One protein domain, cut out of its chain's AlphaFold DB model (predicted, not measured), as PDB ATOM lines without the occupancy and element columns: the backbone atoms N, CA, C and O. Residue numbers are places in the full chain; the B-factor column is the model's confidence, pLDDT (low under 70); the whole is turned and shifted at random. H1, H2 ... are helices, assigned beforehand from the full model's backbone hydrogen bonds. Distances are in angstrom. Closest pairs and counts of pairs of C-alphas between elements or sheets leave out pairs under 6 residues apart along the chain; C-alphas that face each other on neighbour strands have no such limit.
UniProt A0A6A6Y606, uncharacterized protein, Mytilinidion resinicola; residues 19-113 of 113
ATOM      1  N   GLY A  19       4.222   7.816  24.751       67.38
ATOM      2  CA  GLY A  19       3.210   8.608  24.058       67.38
ATOM      3  C   GLY A  19       3.697  10.045  23.836       67.38
ATOM      4  O   GLY A  19       4.744  10.462  24.336       67.38
ATOM      5  N   ASN A  20       2.897  10.849  23.146       80.88
ATOM      6  CA  ASN A  20       3.223  12.247  22.852       80.88
ATOM      7  C   ASN A  20       3.367  13.146  24.098       80.88
ATOM      8  O   ASN A  20       3.757  14.294  23.952       80.88
ATOM      9  N   LYS A  21       3.103  12.658  25.318       85.50
ATOM     10  CA  LYS A  21       3.070  13.458  26.553       85.50
ATOM     11  C   LYS A  21       4.318  14.318  26.783       85.50
ATOM     12  O   LYS A  21       4.188  15.469  27.181       85.50
ATOM     13  N   GLN A  22       5.520  13.778  26.563       87.75
ATOM     14  CA  GLN A  22       6.754  14.555  26.753       87.75
ATOM     15  C   GLN A  22       6.871  15.683  25.726       87.75
ATOM     16  O   GLN A  22       7.206  16.806  26.088       87.75
ATOM     17  N   LEU A  23       6.547  15.388  24.466       90.44
ATOM     18  CA  LEU A  23       6.548  16.377  23.394       90.44
ATOM     19  C   LEU A  23       5.445  17.415  23.601       90.44
ATOM     20  O   LEU A  23       5.698  18.590  23.398       90.44
ATOM     21  N   ALA A  24       4.268  17.011  24.077       91.50
ATOM     22  CA  ALA A  24       3.166  17.914  24.383       91.50
ATOM     23  C   ALA A  24       3.538  18.914  25.485       91.50
ATOM     24  O   ALA A  24       3.329  20.106  25.322       91.50
ATOM     25  N   LEU A  25       4.190  18.468  26.565       92.94
ATOM     26  CA  LEU A  25       4.663  19.381  27.616       92.94
ATOM     27  C   LEU A  25       5.707  20.382  27.106       92.94
ATOM     28  O   LEU A  25       5.679  21.551  27.481       92.94
ATOM     29  N   VAL A  26       6.630  19.932  26.252       93.81
ATOM     30  CA  VAL A  26       7.594  20.830  25.599       93.81
ATOM     31  C   VAL A  26       6.864  21.803  24.672       93.81
ATOM     32  O   VAL A  26       7.153  22.995  24.683       93.81
ATOM     33  N   GLY A  27       5.899  21.307  23.903       94.94
ATOM     34  CA  GLY A  27       5.104  22.087  22.970       94.94
ATOM     35  C   GLY A  27       4.255  23.163  23.631       94.94
ATOM     36  O   GLY A  27       4.285  24.288  23.155       94.94
ATOM     37  N   ASP A  28       3.567  22.866  24.739       94.94
ATOM     38  CA  ASP A  28       2.810  23.857  25.525       94.94
ATOM     39  C   ASP A  28       3.729  24.993  26.002       94.94
ATOM     40  O   ASP A  28       3.419  26.171  25.831       94.94
ATOM     41  N   ALA A  29       4.917  24.658  26.520       96.62
ATOM     42  CA  ALA A  29       5.878  25.663  26.967       96.62
ATOM     43  C   ALA A  29       6.381  26.554  25.817       96.62
ATOM     44  O   ALA A  29       6.427  27.778  25.957       96.62
ATOM     45  N   VAL A  30       6.741  25.958  24.675       96.25
ATOM     46  CA  VAL A  30       7.227  26.708  23.507       96.25
ATOM     47  C   VAL A  30       6.103  27.529  22.869       96.25
ATOM     48  O   VAL A  30       6.327  28.687  22.531       96.25
ATOM     49  N   LEU A  31       4.888  26.982  22.770       95.75
ATOM     50  CA  LEU A  31       3.704  27.693  22.285       95.75
ATOM     51  C   LEU A  31       3.443  28.951  23.116       95.75
ATOM     52  O   LEU A  31       3.319  30.037  22.553       95.75
ATOM     53  N   ARG A  32       3.426  28.829  24.449       94.56
ATOM     54  CA  ARG A  32       3.257  29.981  25.349       94.56
ATOM     55  C   ARG A  32       4.353  31.017  25.158       94.56
ATOM     56  O   ARG A  32       4.052  32.204  25.138       94.56
ATOM     57  N   LEU A  33       5.606  30.588  24.998       94.94
ATOM     58  CA  LEU A  33       6.707  31.512  24.739       94.94
ATOM     59  C   LEU A  33       6.512  32.260  23.414       94.94
ATOM     60  O   LEU A  33       6.663  33.475  23.395       94.94
ATOM     61  N   CYS A  34       6.138  31.573  22.330       93.38
ATOM     62  CA  CYS A  34       5.880  32.213  21.038       93.38
ATOM     63  C   CYS A  34       4.720  33.213  21.099       93.38
ATOM     64  O   CYS A  34       4.851  34.313  20.569       93.38
ATOM     65  N   VAL A  35       3.616  32.856  21.762       91.56
ATOM     66  CA  VAL A  35       2.456  33.747  21.933       91.56
ATOM     67  C   VAL A  35       2.828  34.979  22.763       91.56
ATOM     68  O   VAL A  35       2.433  36.088  22.420       91.56
ATOM     69  N   LEU A  36       3.626  34.812  23.823       91.81
ATOM     70  CA  LEU A  36       4.096  35.930  24.647       91.81
ATOM     71  C   LEU A  36       5.108  36.825  23.919       91.81
ATOM     72  O   LEU A  36       5.057  38.039  24.091       91.81
ATOM     73  N   ASP A  37       6.004  36.252  23.113       92.25
ATOM     74  CA  ASP A  37       6.969  36.997  22.289       92.25
ATOM     75  C   ASP A  37       6.256  37.872  21.241       92.25
ATOM     76  O   ASP A  37       6.587  39.049  21.061       92.25
ATOM     77  N   GLU A  38       5.208  37.328  20.612       88.25
ATOM     78  CA  GLU A  38       4.370  38.068  19.666       88.25
ATOM     79  C   GLU A  38       3.528  39.141  20.366       88.25
ATOM     80  O   GLU A  38       3.536  40.297  19.931       88.25
ATOM     81  N   TRP A  39       2.888  38.811  21.494       88.50
ATOM     82  CA  TRP A  39       2.127  39.779  22.289       88.50
ATOM     83  C   TRP A  39       3.002  40.934  22.774       88.50
ATOM     84  O   TRP A  39       2.612  42.090  22.636       88.50
ATOM     85  N   PHE A  40       4.206  40.657  23.278       86.19
ATOM     86  CA  PHE A  40       5.113  41.706  23.750       86.19
ATOM     87  C   PHE A  40       5.513  42.672  22.626       86.19
ATOM     88  O   PHE A  40       5.739  43.856  22.867       86.19
ATOM     89  N   SER A  41       5.582  42.171  21.392       84.38
ATOM     90  CA  SER A  41       5.977  42.952  20.221       84.38
ATOM     91  C   SER A  41       4.812  43.692  19.551       84.38
ATOM     92  O   SER A  41       5.052  44.657  18.826       84.38
ATOM     93  N   THR A  42       3.567  43.231  19.728       82.75
ATOM     94  CA  THR A  42       2.426  43.660  18.890       82.75
ATOM     95  C   THR A  42       1.093  43.869  19.620       82.75
ATOM     96  O   THR A  42       0.138  44.310  18.984       82.75
ATOM     97  N   GLU A  43       1.003  43.564  20.918       79.56
ATOM     98  CA  GLU A  43      -0.244  43.508  21.705       79.56
ATOM     99  C   GLU A  43      -1.301  42.524  21.143       79.56
ATOM    100  O   GLU A  43      -2.501  42.683  21.366       79.56
ATOM    101  N   SER A  44      -0.865  41.484  20.421       76.88
ATOM    102  CA  SER A  44      -1.723  40.453  19.811       76.88
ATOM    103  C   SER A  44      -2.506  39.606  20.817       76.88
ATOM    104  O   SER A  44      -2.081  39.411  21.949       76.88
ATOM    105  N   ASP A  45      -3.603  38.985  20.389       75.06
ATOM    106  CA  ASP A  45      -4.389  38.118  21.273       75.06
ATOM    107  C   ASP A  45      -3.574  36.931  21.832       75.06
ATOM    108  O   ASP A  45      -2.808  36.277  21.120       75.06
ATOM    109  N   THR A  46      -3.757  36.658  23.125       77.88
ATOM    110  CA  THR A  46      -3.093  35.568  23.859       77.88
ATOM    111  C   THR A  46      -3.991  34.342  24.040       77.88
ATOM    112  O   THR A  46      -3.506  33.282  24.445       77.88
ATOM    113  N   ASP A  47      -5.280  34.447  23.695       79.88
ATOM    114  CA  ASP A  47      -6.278  33.389  23.915       79.88
ATOM    115  C   ASP A  47      -6.117  32.178  22.965       79.88
ATOM    116  O   ASP A  47      -6.705  31.108  23.148       79.88
ATOM    117  N   VAL A  48      -5.220  32.300  21.982       80.25
ATOM    118  CA  VAL A  48      -4.886  31.253  21.002       80.25
ATOM    119  C   VAL A  48      -4.142  30.050  21.600       80.25
ATOM    120  O   VAL A  48      -4.040  29.002  20.968       80.25
ATOM    121  N   ALA A  49      -3.615  30.159  22.824       82.44
ATOM    122  CA  ALA A  49      -2.930  29.055  23.508       82.44
ATOM    123  C   ALA A  49      -3.863  28.222  24.407       82.44
ATOM    124  O   ALA A  49      -3.398  27.362  25.159       82.44
ATOM    125  N   THR A  50      -5.176  28.470  24.390       87.75
ATOM    126  CA  THR A  50      -6.104  27.720  25.240       87.75
ATOM    127  C   THR A  50      -6.349  26.303  24.729       87.75
ATOM    128  O   THR A  50      -6.450  26.032  23.533       87.75
ATOM    129  N   ASN A  51      -6.557  25.376  25.665       87.12
ATOM    130  CA  ASN A  51      -6.925  23.995  25.348       87.12
ATOM    131  C   ASN A  51      -8.191  23.879  24.485       87.12
ATOM    132  O   ASN A  51      -8.363  22.877  23.793       87.12
ATOM    133  N   GLU A  52      -9.119  24.834  24.569       90.25
ATOM    134  CA  GLU A  52     -10.319  24.845  23.732       90.25
ATOM    135  C   GLU A  52      -9.986  25.228  22.290       90.25
ATOM    136  O   GLU A  52     -10.353  24.486  21.376       90.25
ATOM    137  N   HIS A  53      -9.205  26.295  22.099       90.62
ATOM    138  CA  HIS A  53      -8.705  26.702  20.787       90.62
ATOM    139  C   HIS A  53      -7.916  25.580  20.109       90.62
ATOM    140  O   HIS A  53      -8.249  25.160  19.002       90.62
ATOM    141  N   LEU A  54      -6.954  24.982  20.816       91.25
ATOM    142  CA  LEU A  54      -6.122  23.901  20.272       91.25
ATOM    143  C   LEU A  54      -6.929  22.649  19.896       91.25
ATOM    144  O   LEU A  54      -6.581  21.941  18.951       91.25
ATOM    145  N   LYS A  55      -8.042  22.366  20.586       90.88
ATOM    146  CA  LYS A  55      -8.955  21.284  20.173       90.88
ATOM    147  C   LYS A  55      -9.677  21.609  18.878       90.88
ATOM    148  O   LYS A  55      -9.932  20.686  18.107       90.88
ATOM    149  N   ASN A  56     -10.060  22.864  18.669       90.44
ATOM    150  CA  ASN A  56     -10.725  23.282  17.439       90.44
ATOM    151  C   ASN A  56      -9.745  23.238  16.268       90.44
ATOM    152  O   ASN A  56     -10.047  22.560  15.289       90.44
ATOM    153  N   VAL A  57      -8.527  23.757  16.451       90.19
ATOM    154  CA  VAL A  57      -7.409  23.593  15.508       90.19
ATOM    155  C   VAL A  57      -7.223  22.119  15.135       90.19
ATOM    156  O   VAL A  57      -7.262  21.750  13.965       90.19
ATOM    157  N   ALA A  58      -7.113  21.220  16.116       88.31
ATOM    158  CA  ALA A  58      -6.927  19.797  15.834       88.31
ATOM    159  C   ALA A  58      -8.063  19.178  14.996       88.31
ATOM    160  O   ALA A  58      -7.822  18.261  14.207       88.31
ATOM    161  N   LYS A  59      -9.304  19.645  15.177       88.50
ATOM    162  CA  LYS A  59     -10.463  19.190  14.394       88.50
ATOM    163  C   LYS A  59     -10.436  19.749  12.977       88.50
ATOM    164  O   LYS A  59     -10.675  18.987  12.048       88.50
ATOM    165  N   GLU A  60     -10.145  21.037  12.818       90.44
ATOM    166  CA  GLU A  60     -10.062  21.710  11.513       90.44
ATOM    167  C   GLU A  60      -8.999  21.073  10.618       90.44
ATOM    168  O   GLU A  60      -9.226  20.851   9.432       90.44
ATOM    169  N   TRP A  61      -7.877  20.676  11.214       87.75
ATOM    170  CA  TRP A  61      -6.796  19.971  10.533       87.75
ATOM    171  C   TRP A  61      -7.037  18.461  10.360       87.75
ATOM    172  O   TRP A  61      -6.172  17.759   9.837       87.75
ATOM    173  N   GLY A  62      -8.179  17.928  10.810       86.88
ATOM    174  CA  GLY A  62      -8.508  16.504  10.685       86.88
ATOM    175  C   GLY A  62      -7.588  15.573  11.485       86.88
ATOM    176  O   GLY A  62      -7.506  14.383  11.193       86.88
ATOM    177  N   LEU A  63      -6.896  16.078  12.515       83.44
ATOM    178  CA  LEU A  63      -5.848  15.328  13.223       83.44
ATOM    179  C   LEU A  63      -6.378  14.102  13.967       83.44
ATOM    180  O   LEU A  63      -5.628  13.161  14.214       83.44
ATOM    181  N   LYS A  64      -7.675  14.089  14.297       80.81
ATOM    182  CA  LYS A  64      -8.327  12.981  15.002       80.81
ATOM    183  C   LYS A  64      -8.107  11.631  14.312       80.81
ATOM    184  O   LYS A  64      -7.925  10.633  14.999       80.81
ATOM    185  N   GLU A  65      -8.098  11.599  12.983       78.06
ATOM    186  CA  GLU A  65      -7.961  10.360  12.203       78.06
ATOM    187  C   GLU A  65      -6.551   9.756  12.275       78.06
ATOM    188  O   GLU A  65      -6.364   8.569  12.014       78.06
ATOM    189  N   TYR A  66      -5.563  10.557  12.673       77.81
ATOM    190  CA  TYR A  66      -4.157  10.164  12.753       77.81
ATOM    191  C   TYR A  66      -3.711   9.830  14.183       77.81
ATOM    192  O   TYR A  66      -2.575   9.402  14.399       77.81
ATOM    193  N   ILE A  67      -4.592  10.006  15.173       77.69
ATOM    194  CA  ILE A  67      -4.297   9.693  16.569       77.69
ATOM    195  C   ILE A  67      -4.446   8.189  16.784       77.69
ATOM    196  O   ILE A  67      -5.532   7.620  16.686       77.69
ATOM    197  N   LYS A  68      -3.338   7.543  17.147       74.62
ATOM    198  CA  LYS A  68      -3.358   6.160  17.616       74.62
ATOM    199  C   LYS A  68      -3.727   6.130  19.096       74.62
ATOM    200  O   LYS A  68      -2.865   6.285  19.960       74.62
ATOM    201  N   GLU A  69      -5.007   5.933  19.378       67.69
ATOM    202  CA  GLU A  69      -5.493   5.757  20.745       67.69
ATOM    203  C   GLU A  69      -5.040   4.404  21.311       67.69
ATOM    204  O   GLU A  69      -4.957   3.395  20.604       67.69
ATOM    205  N   ASN A  70      -4.709   4.381  22.602       60.88
ATOM    206  CA  ASN A  70      -4.448   3.132  23.301       60.88
ATOM    207  C   ASN A  70      -5.801   2.490  23.670       60.88
ATOM    208  O   ASN A  70      -6.550   3.110  24.428       60.88
ATOM    209  N   PRO A  71      -6.103   1.258  23.212       55.28
ATOM    210  CA  PRO A  71      -7.373   0.581  23.497       55.28
ATOM    211  C   PRO A  71      -7.706   0.485  24.992       55.28
ATOM    212  O   PRO A  71      -8.867   0.433  25.367       55.28
ATOM    213  N   SER A  72      -6.697   0.500  25.872       55.44
ATOM    214  CA  SER A  72      -6.901   0.451  27.324       55.44
ATOM    215  C   SER A  72      -7.338   1.784  27.955       55.44
ATOM    216  O   SER A  72      -7.437   1.863  29.179       55.44
ATOM    217  N   GLN A  73      -7.523   2.853  27.172       53.28
ATOM    218  CA  GLN A  73      -7.902   4.192  27.649       53.28
ATOM    219  C   GLN A  73      -9.358   4.577  27.338       53.28
ATOM    220  O   GLN A  73      -9.708   5.747  27.503       53.28
ATOM    221  N   GLU A  74     -10.195   3.604  26.954       48.47
ATOM    222  CA  GLU A  74     -11.584   3.773  26.485       48.47
ATOM    223  C   GLU A  74     -12.486   4.642  27.389       48.47
ATOM    224  O   GLU A  74     -13.456   5.207  26.896       48.47
ATOM    225  N   ASP A  75     -12.148   4.838  28.671       46.91
ATOM    226  CA  ASP A  75     -13.075   5.425  29.648       46.91
ATOM    227  C   ASP A  75     -12.624   6.702  30.386       46.91
ATOM    228  O   ASP A  75     -13.421   7.241  31.156       46.91
ATOM    229  N   LYS A  76     -11.386   7.220  30.236       44.16
ATOM    230  CA  LYS A  76     -10.932   8.308  31.149       44.16
ATOM    231  C   LYS A  76     -10.302   9.586  30.592       44.16
ATOM    232  O   LYS A  76     -10.439  10.593  31.277       44.16
ATOM    233  N   GLU A  77      -9.696   9.656  29.403       49.16
ATOM    234  CA  GLU A  77      -8.969  10.897  29.017       49.16
ATOM    235  C   GLU A  77      -9.025  11.304  27.529       49.16
ATOM    236  O   GLU A  77      -8.133  11.983  27.030       49.16
ATOM    237  N   ALA A  78     -10.113  11.015  26.809       51.53
ATOM    238  CA  ALA A  78     -10.269  11.472  25.415       51.53
ATOM    239  C   ALA A  78     -10.346  13.013  25.248       51.53
ATOM    240  O   ALA A  78     -10.159  13.544  24.153       51.53
ATOM    241  N   LYS A  79     -10.622  13.773  26.321       48.62
ATOM    242  CA  LYS A  79     -10.778  15.240  26.247       48.62
ATOM    243  C   LYS A  79      -9.464  15.994  26.036       48.62
ATOM    244  O   LYS A  79      -9.532  17.131  25.571       48.62
ATOM    245  N   THR A  80      -8.315  15.422  26.382       57.69
ATOM    246  CA  THR A  80      -6.994  16.079  26.332       57.69
ATOM    247  C   THR A  80      -6.170  15.677  25.113       57.69
ATOM    248  O   THR A  80      -5.211  16.369  24.800       57.69
ATOM    249  N   THR A  81      -6.551  14.622  24.388       72.88
ATOM    250  CA  THR A  81      -5.738  14.053  23.301       72.88
ATOM    251  C   THR A  81      -5.582  14.986  22.105       72.88
ATOM    252  O   THR A  81      -4.511  15.038  21.520       72.88
ATOM    253  N   LEU A  82      -6.612  15.753  21.738       85.69
ATOM    254  CA  LEU A  82      -6.544  16.634  20.563       85.69
ATOM    255  C   LEU A  82      -5.644  17.855  20.794       85.69
ATOM    256  O   LEU A  82      -4.739  18.089  19.999       85.69
ATOM    257  N   ALA A  83      -5.838  18.581  21.903       89.44
ATOM    258  CA  ALA A  83      -4.953  19.692  22.265       89.44
ATOM    259  C   ALA A  83      -3.511  19.205  22.464       89.44
ATOM    260  O   ALA A  83      -2.598  19.738  21.841       89.44
ATOM    261  N   SER A  84      -3.318  18.108  23.207       89.19
ATOM    262  CA  SER A  84      -1.981  17.539  23.421       89.19
ATOM    263  C   SER A  84      -1.349  16.968  22.152       89.19
ATOM    264  O   SER A  84      -0.130  16.833  22.075       89.19
ATOM    265  N   THR A  85      -2.142  16.642  21.128       89.69
ATOM    266  CA  THR A  85      -1.620  16.292  19.801       89.69
ATOM    267  C   THR A  85      -1.051  17.520  19.105       89.69
ATOM    268  O   THR A  85       0.062  17.438  18.595       89.69
ATOM    269  N   VAL A  86      -1.750  18.660  19.133       92.81
ATOM    270  CA  VAL A  86      -1.233  19.924  18.576       92.81
ATOM    271  C   VAL A  86       0.029  20.357  19.319       92.81
ATOM    272  O   VAL A  86       1.056  20.602  18.689       92.81
ATOM    273  N   GLU A  87      -0.000  20.350  20.652       94.62
ATOM    274  CA  GLU A  87       1.181  20.615  21.481       94.62
ATOM    275  C   GLU A  87       2.306  19.617  21.164       94.62
ATOM    276  O   GLU A  87       3.459  19.995  20.991       94.62
ATOM    277  N   GLY A  88       1.986  18.332  21.007       92.25
ATOM    278  CA  GLY A  88       2.951  17.295  20.648       92.25
ATOM    279  C   GLY A  88       3.624  17.536  19.296       92.25
ATOM    280  O   GLY A  88       4.829  17.324  19.180       92.25
ATOM    281  N   ILE A  89       2.879  18.013  18.294       93.12
ATOM    282  CA  ILE A  89       3.419  18.405  16.984       93.12
ATOM    283  C   ILE A  89       4.365  19.599  17.139       93.12
ATOM    284  O   ILE A  89       5.475  19.562  16.615       93.12
ATOM    285  N   ILE A  90       3.972  20.623  17.901       95.25
ATOM    286  CA  ILE A  90       4.824  21.791  18.179       95.25
ATOM    287  C   ILE A  90       6.121  21.354  18.877       95.25
ATOM    288  O   ILE A  90       7.213  21.743  18.463       95.25
ATOM    289  N   GLY A  91       6.021  20.488  19.888       94.44
ATOM    290  CA  GLY A  91       7.178  19.924  20.579       94.44
ATOM    291  C   GLY A  91       8.073  19.081  19.668       94.44
ATOM    292  O   GLY A  91       9.295  19.134  19.796       94.44
ATOM    293  N   ALA A  92       7.494  18.338  18.721       92.75
ATOM    294  CA  ALA A  92       8.255  17.588  17.725       92.75
ATOM    295  C   ALA A  92       9.032  18.524  16.788       92.75
ATOM    296  O   ALA A  92      10.223  18.309  16.591       92.75
ATOM    297  N   VAL A  93       8.401  19.593  16.285       94.69
ATOM    298  CA  VAL A  93       9.072  20.610  15.455       94.69
ATOM    299  C   VAL A  93      10.203  21.284  16.228       94.69
ATOM    300  O   VAL A  93      11.286  21.464  15.680       94.69
ATOM    301  N   TRP A  94       9.997  21.623  17.503       95.31
ATOM    302  CA  TRP A  94      11.046  22.203  18.344       95.31
ATOM    303  C   TRP A  94      12.284  21.303  18.447       95.31
ATOM    304  O   TRP A  94      13.409  21.787  18.360       95.31
ATOM    305  N   VAL A  95      12.095  19.991  18.605       93.31
ATOM    306  CA  VAL A  95      13.209  19.033  18.676       93.31
ATOM    307  C   VAL A  95      13.850  18.802  17.303       93.31
ATOM    308  O   VAL A  95      15.073  18.794  17.211       93.31
ATOM    309  N   ASP A  96      13.045  18.632  16.253       94.50
ATOM    310  CA  ASP A  96      13.503  18.338  14.885       94.50
ATOM    311  C   ASP A  96      14.267  19.512  14.254       94.50
ATOM    312  O   ASP A  96      15.245  19.324  13.537       94.50
ATOM    313  N   SER A  97      13.877  20.740  14.598       94.31
ATOM    314  CA  SER A  97      14.536  21.970  14.145       94.31
ATOM    315  C   SER A  97      15.779  22.359  14.957       94.31
ATOM    316  O   SER A  97      16.250  23.487  14.838       94.31
ATOM    317  N   ASP A  98      16.293  21.465  15.809       95.56
ATOM    318  CA  ASP A  98      17.368  21.741  16.777       95.56
ATOM    319  C   ASP A  98      17.130  23.021  17.597       95.56
ATOM    320  O   ASP A  98      18.031  23.824  17.838       95.56
ATOM    321  N   ARG A  99      15.889  23.198  18.070       94.94
ATOM    322  CA  ARG A  99      15.467  24.322  18.920       94.94
ATOM    323  C   ARG A  99      15.512  25.681  18.212       94.94
ATOM    324  O   ARG A  99      15.712  26.713  18.857       94.94
ATOM    325  N   ASP A 100      15.280  25.705  16.899       97.12
ATOM    326  CA  ASP A 100      15.080  26.945  16.148       97.12
ATOM    327  C   ASP A 100      13.716  27.568  16.496       97.12
ATOM    328  O   ASP A 100      12.650  27.150  16.032       97.12
ATOM    329  N   PHE A 101      13.757  28.622  17.309       95.50
ATOM    330  CA  PHE A 101      12.572  29.373  17.720       95.50
ATOM    331  C   PHE A 101      11.809  29.980  16.535       95.50
ATOM    332  O   PHE A 101      10.580  29.921  16.493       95.50
ATOM    333  N   GLY A 102      12.519  30.483  15.521       94.81
ATOM    334  CA  GLY A 102      11.899  31.057  14.332       94.81
ATOM    335  C   GLY A 102      11.191  30.002  13.481       94.81
ATOM    336  O   GLY A 102      10.151  30.286  12.882       94.81
ATOM    337  N   ALA A 103      11.714  28.772  13.432       95.19
ATOM    338  CA  ALA A 103      11.030  27.651  12.788       95.19
ATOM    339  C   ALA A 103       9.702  27.325  13.474       95.19
ATOM    340  O   ALA A 103       8.685  27.181  12.791       95.19
ATOM    341  N   VAL A 104       9.689  27.290  14.808       95.19
ATOM    342  CA  VAL A 104       8.461  27.024  15.562       95.19
ATOM    343  C   VAL A 104       7.449  28.161  15.422       95.19
ATOM    344  O   VAL A 104       6.280  27.880  15.164       95.19
ATOM    345  N   GLN A 105       7.874  29.429  15.466       94.50
ATOM    346  CA  GLN A 105       6.981  30.570  15.224       94.50
ATOM    347  C   GLN A 105       6.293  30.486  13.853       94.50
ATOM    348  O   GLN A 105       5.088  30.710  13.752       94.50
ATOM    349  N   ARG A 106       7.020  30.104  12.792       94.62
ATOM    350  CA  ARG A 106       6.430  29.908  11.452       94.62
ATOM    351  C   ARG A 106       5.382  28.797  11.431       94.62
ATOM    352  O   ARG A 106       4.373  28.933  10.742       94.62
ATOM    353  N   VAL A 107       5.613  27.706  12.162       93.69
ATOM    354  CA  VAL A 107       4.638  26.611  12.273       93.69
ATOM    355  C   VAL A 107       3.413  27.055  13.063       93.69
ATOM    356  O   VAL A 107       2.303  26.852  12.583       93.69
ATOM    357  N   ILE A 108       3.589  27.709  14.213       92.31
ATOM    358  CA  ILE A 108       2.478  28.210  15.038       92.31
ATOM    359  C   ILE A 108       1.611  29.186  14.238       92.31
ATOM    360  O   ILE A 108       0.398  29.018  14.205       92.31
ATOM    361  N   LYS A 109       2.217  30.118  13.495       91.44
ATOM    362  CA  LYS A 109       1.494  31.063  12.622       91.44
ATOM    363  C   LYS A 109       0.660  30.414  11.525       91.44
ATOM    364  O   LYS A 109      -0.249  31.050  11.018       91.44
ATOM    365  N   LYS A 110       0.999  29.192  11.116       91.00
ATOM    366  CA  LYS A 110       0.253  28.448  10.098       91.00
ATOM    367  C   LYS A 110      -0.770  27.493  10.706       91.00
ATOM    368  O   LYS A 110      -1.753  27.170  10.054       91.00
ATOM    369  N   LEU A 111      -0.464  26.951  11.880       85.44
ATOM    370  CA  LEU A 111      -1.221  25.877  12.511       85.44
ATOM    371  C   LEU A 111      -2.294  26.414  13.462       85.44
ATOM    372  O   LEU A 111      -3.354  25.808  13.558       85.44
ATOM    373  N   VAL A 112      -1.997  27.496  14.183       83.94
ATOM    374  CA  VAL A 112      -2.794  27.999  15.316       83.94
ATOM    375  C   VAL A 112      -3.571  29.274  14.972       83.94
ATOM    376  O   VAL A 112      -4.633  29.492  15.555       83.94
ATOM    377  N   TYR A 113      -3.052  30.086  14.049       79.75
ATOM    378  CA  TYR A 113      -3.675  31.309  13.531       79.75
ATOM    379  C   TYR A 113      -4.217  31.071  12.119       79.75
ATOM    380  O   TYR A 113      -5.249  31.693  11.785       79.75
TER     381      TYR A 113
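This is residues 19 to 113 of the 113 residues of an uncharacterized protein of Mytilinidion resinicola (UniProt A0A6A6Y606). A long helix, H1, crosses the helical hairpin of H4 and H5 nearly at right angles, over the first half of its length on H4 and near its middle on H5. H4 is the core helix, touching the other four; H2 packs crosswise on the beginning of H4, the short H3 sits near that same end, and residues 71 to 77 stick out as a free loop. The printed part has 95 residues with five named helices, H1 to H5 in that order, and no named strand; its class is all helix. It is compact, with a radius of gyration of the C-alphas of 13.5 A, yet elongated in outline, spanning 44 by 27 by 19 A.

Find C-alpha 21 at (3.070, 13.458, 26.553); from there H1 runs through residues 21 to 42, 31.2 A, to C-alpha 42 at (2.426, 43.660, 18.890). Next come H2, residues 51 to 60, 14.4 A long, and H3, residues 63 to 66, 5.5 A. Look then for C-alpha 81 at (-5.738, 14.053, 23.301), where H4 begins; it covers residues 81 to 96, 21.4 A. H5, residues 101 to 111, measures 15.2 A and ends at C-alpha 111, (-1.221, 25.877, 12.511).

Begin at the hub, H4. H1 touches it with residues 21 to 31 alone, about perpendicular at 80 degrees; the closest C-alphas, of Ala 24 and Gly 88, are 3.8 A apart. H2 touches residues 82 to 86 of H4, about perpendicular at 84 degrees, with the C-alphas of Lys 55 and Ala 83 closest at 4.8 A. H3 and H4 only just touch, with 3 pairs of C-alphas within 8 A, the closest being Lys 64 and Leu 82 at 6.9 A. H4 and H5 form a helical hairpin and run opposite ways at a shallow tilt of 33 degrees, only just short of steep; the closest C-alphas, of Trp 94 and Val 104, are 6.1 A apart. H5 touches residues 31 to 34 of H1, about perpendicular at 88 degrees, with the C-alphas of Cys 34 and Gln 105 closest at 6.1 A. The packing of the helices is mostly crossed, their lines meeting at large angles. H1 and H2 are apart, as are H1 and H3. In H1, H2, H4 and H5 every O i to N i+4 pair is within hydrogen-bond range; H3 is too short for such a pair.

The two C-alphas farthest apart, of Thr 42 and Ser 72, lie 45.0 A from each other. The printed part has no cut and ends at Tyr 113, the chain's last residue. The link from H3 to H4, residues 67 to 80, is long. Look in the B-factor column for pLDDT under 70 at residue 19 and residues 69 to 80; the mean of the printed part is 84.3.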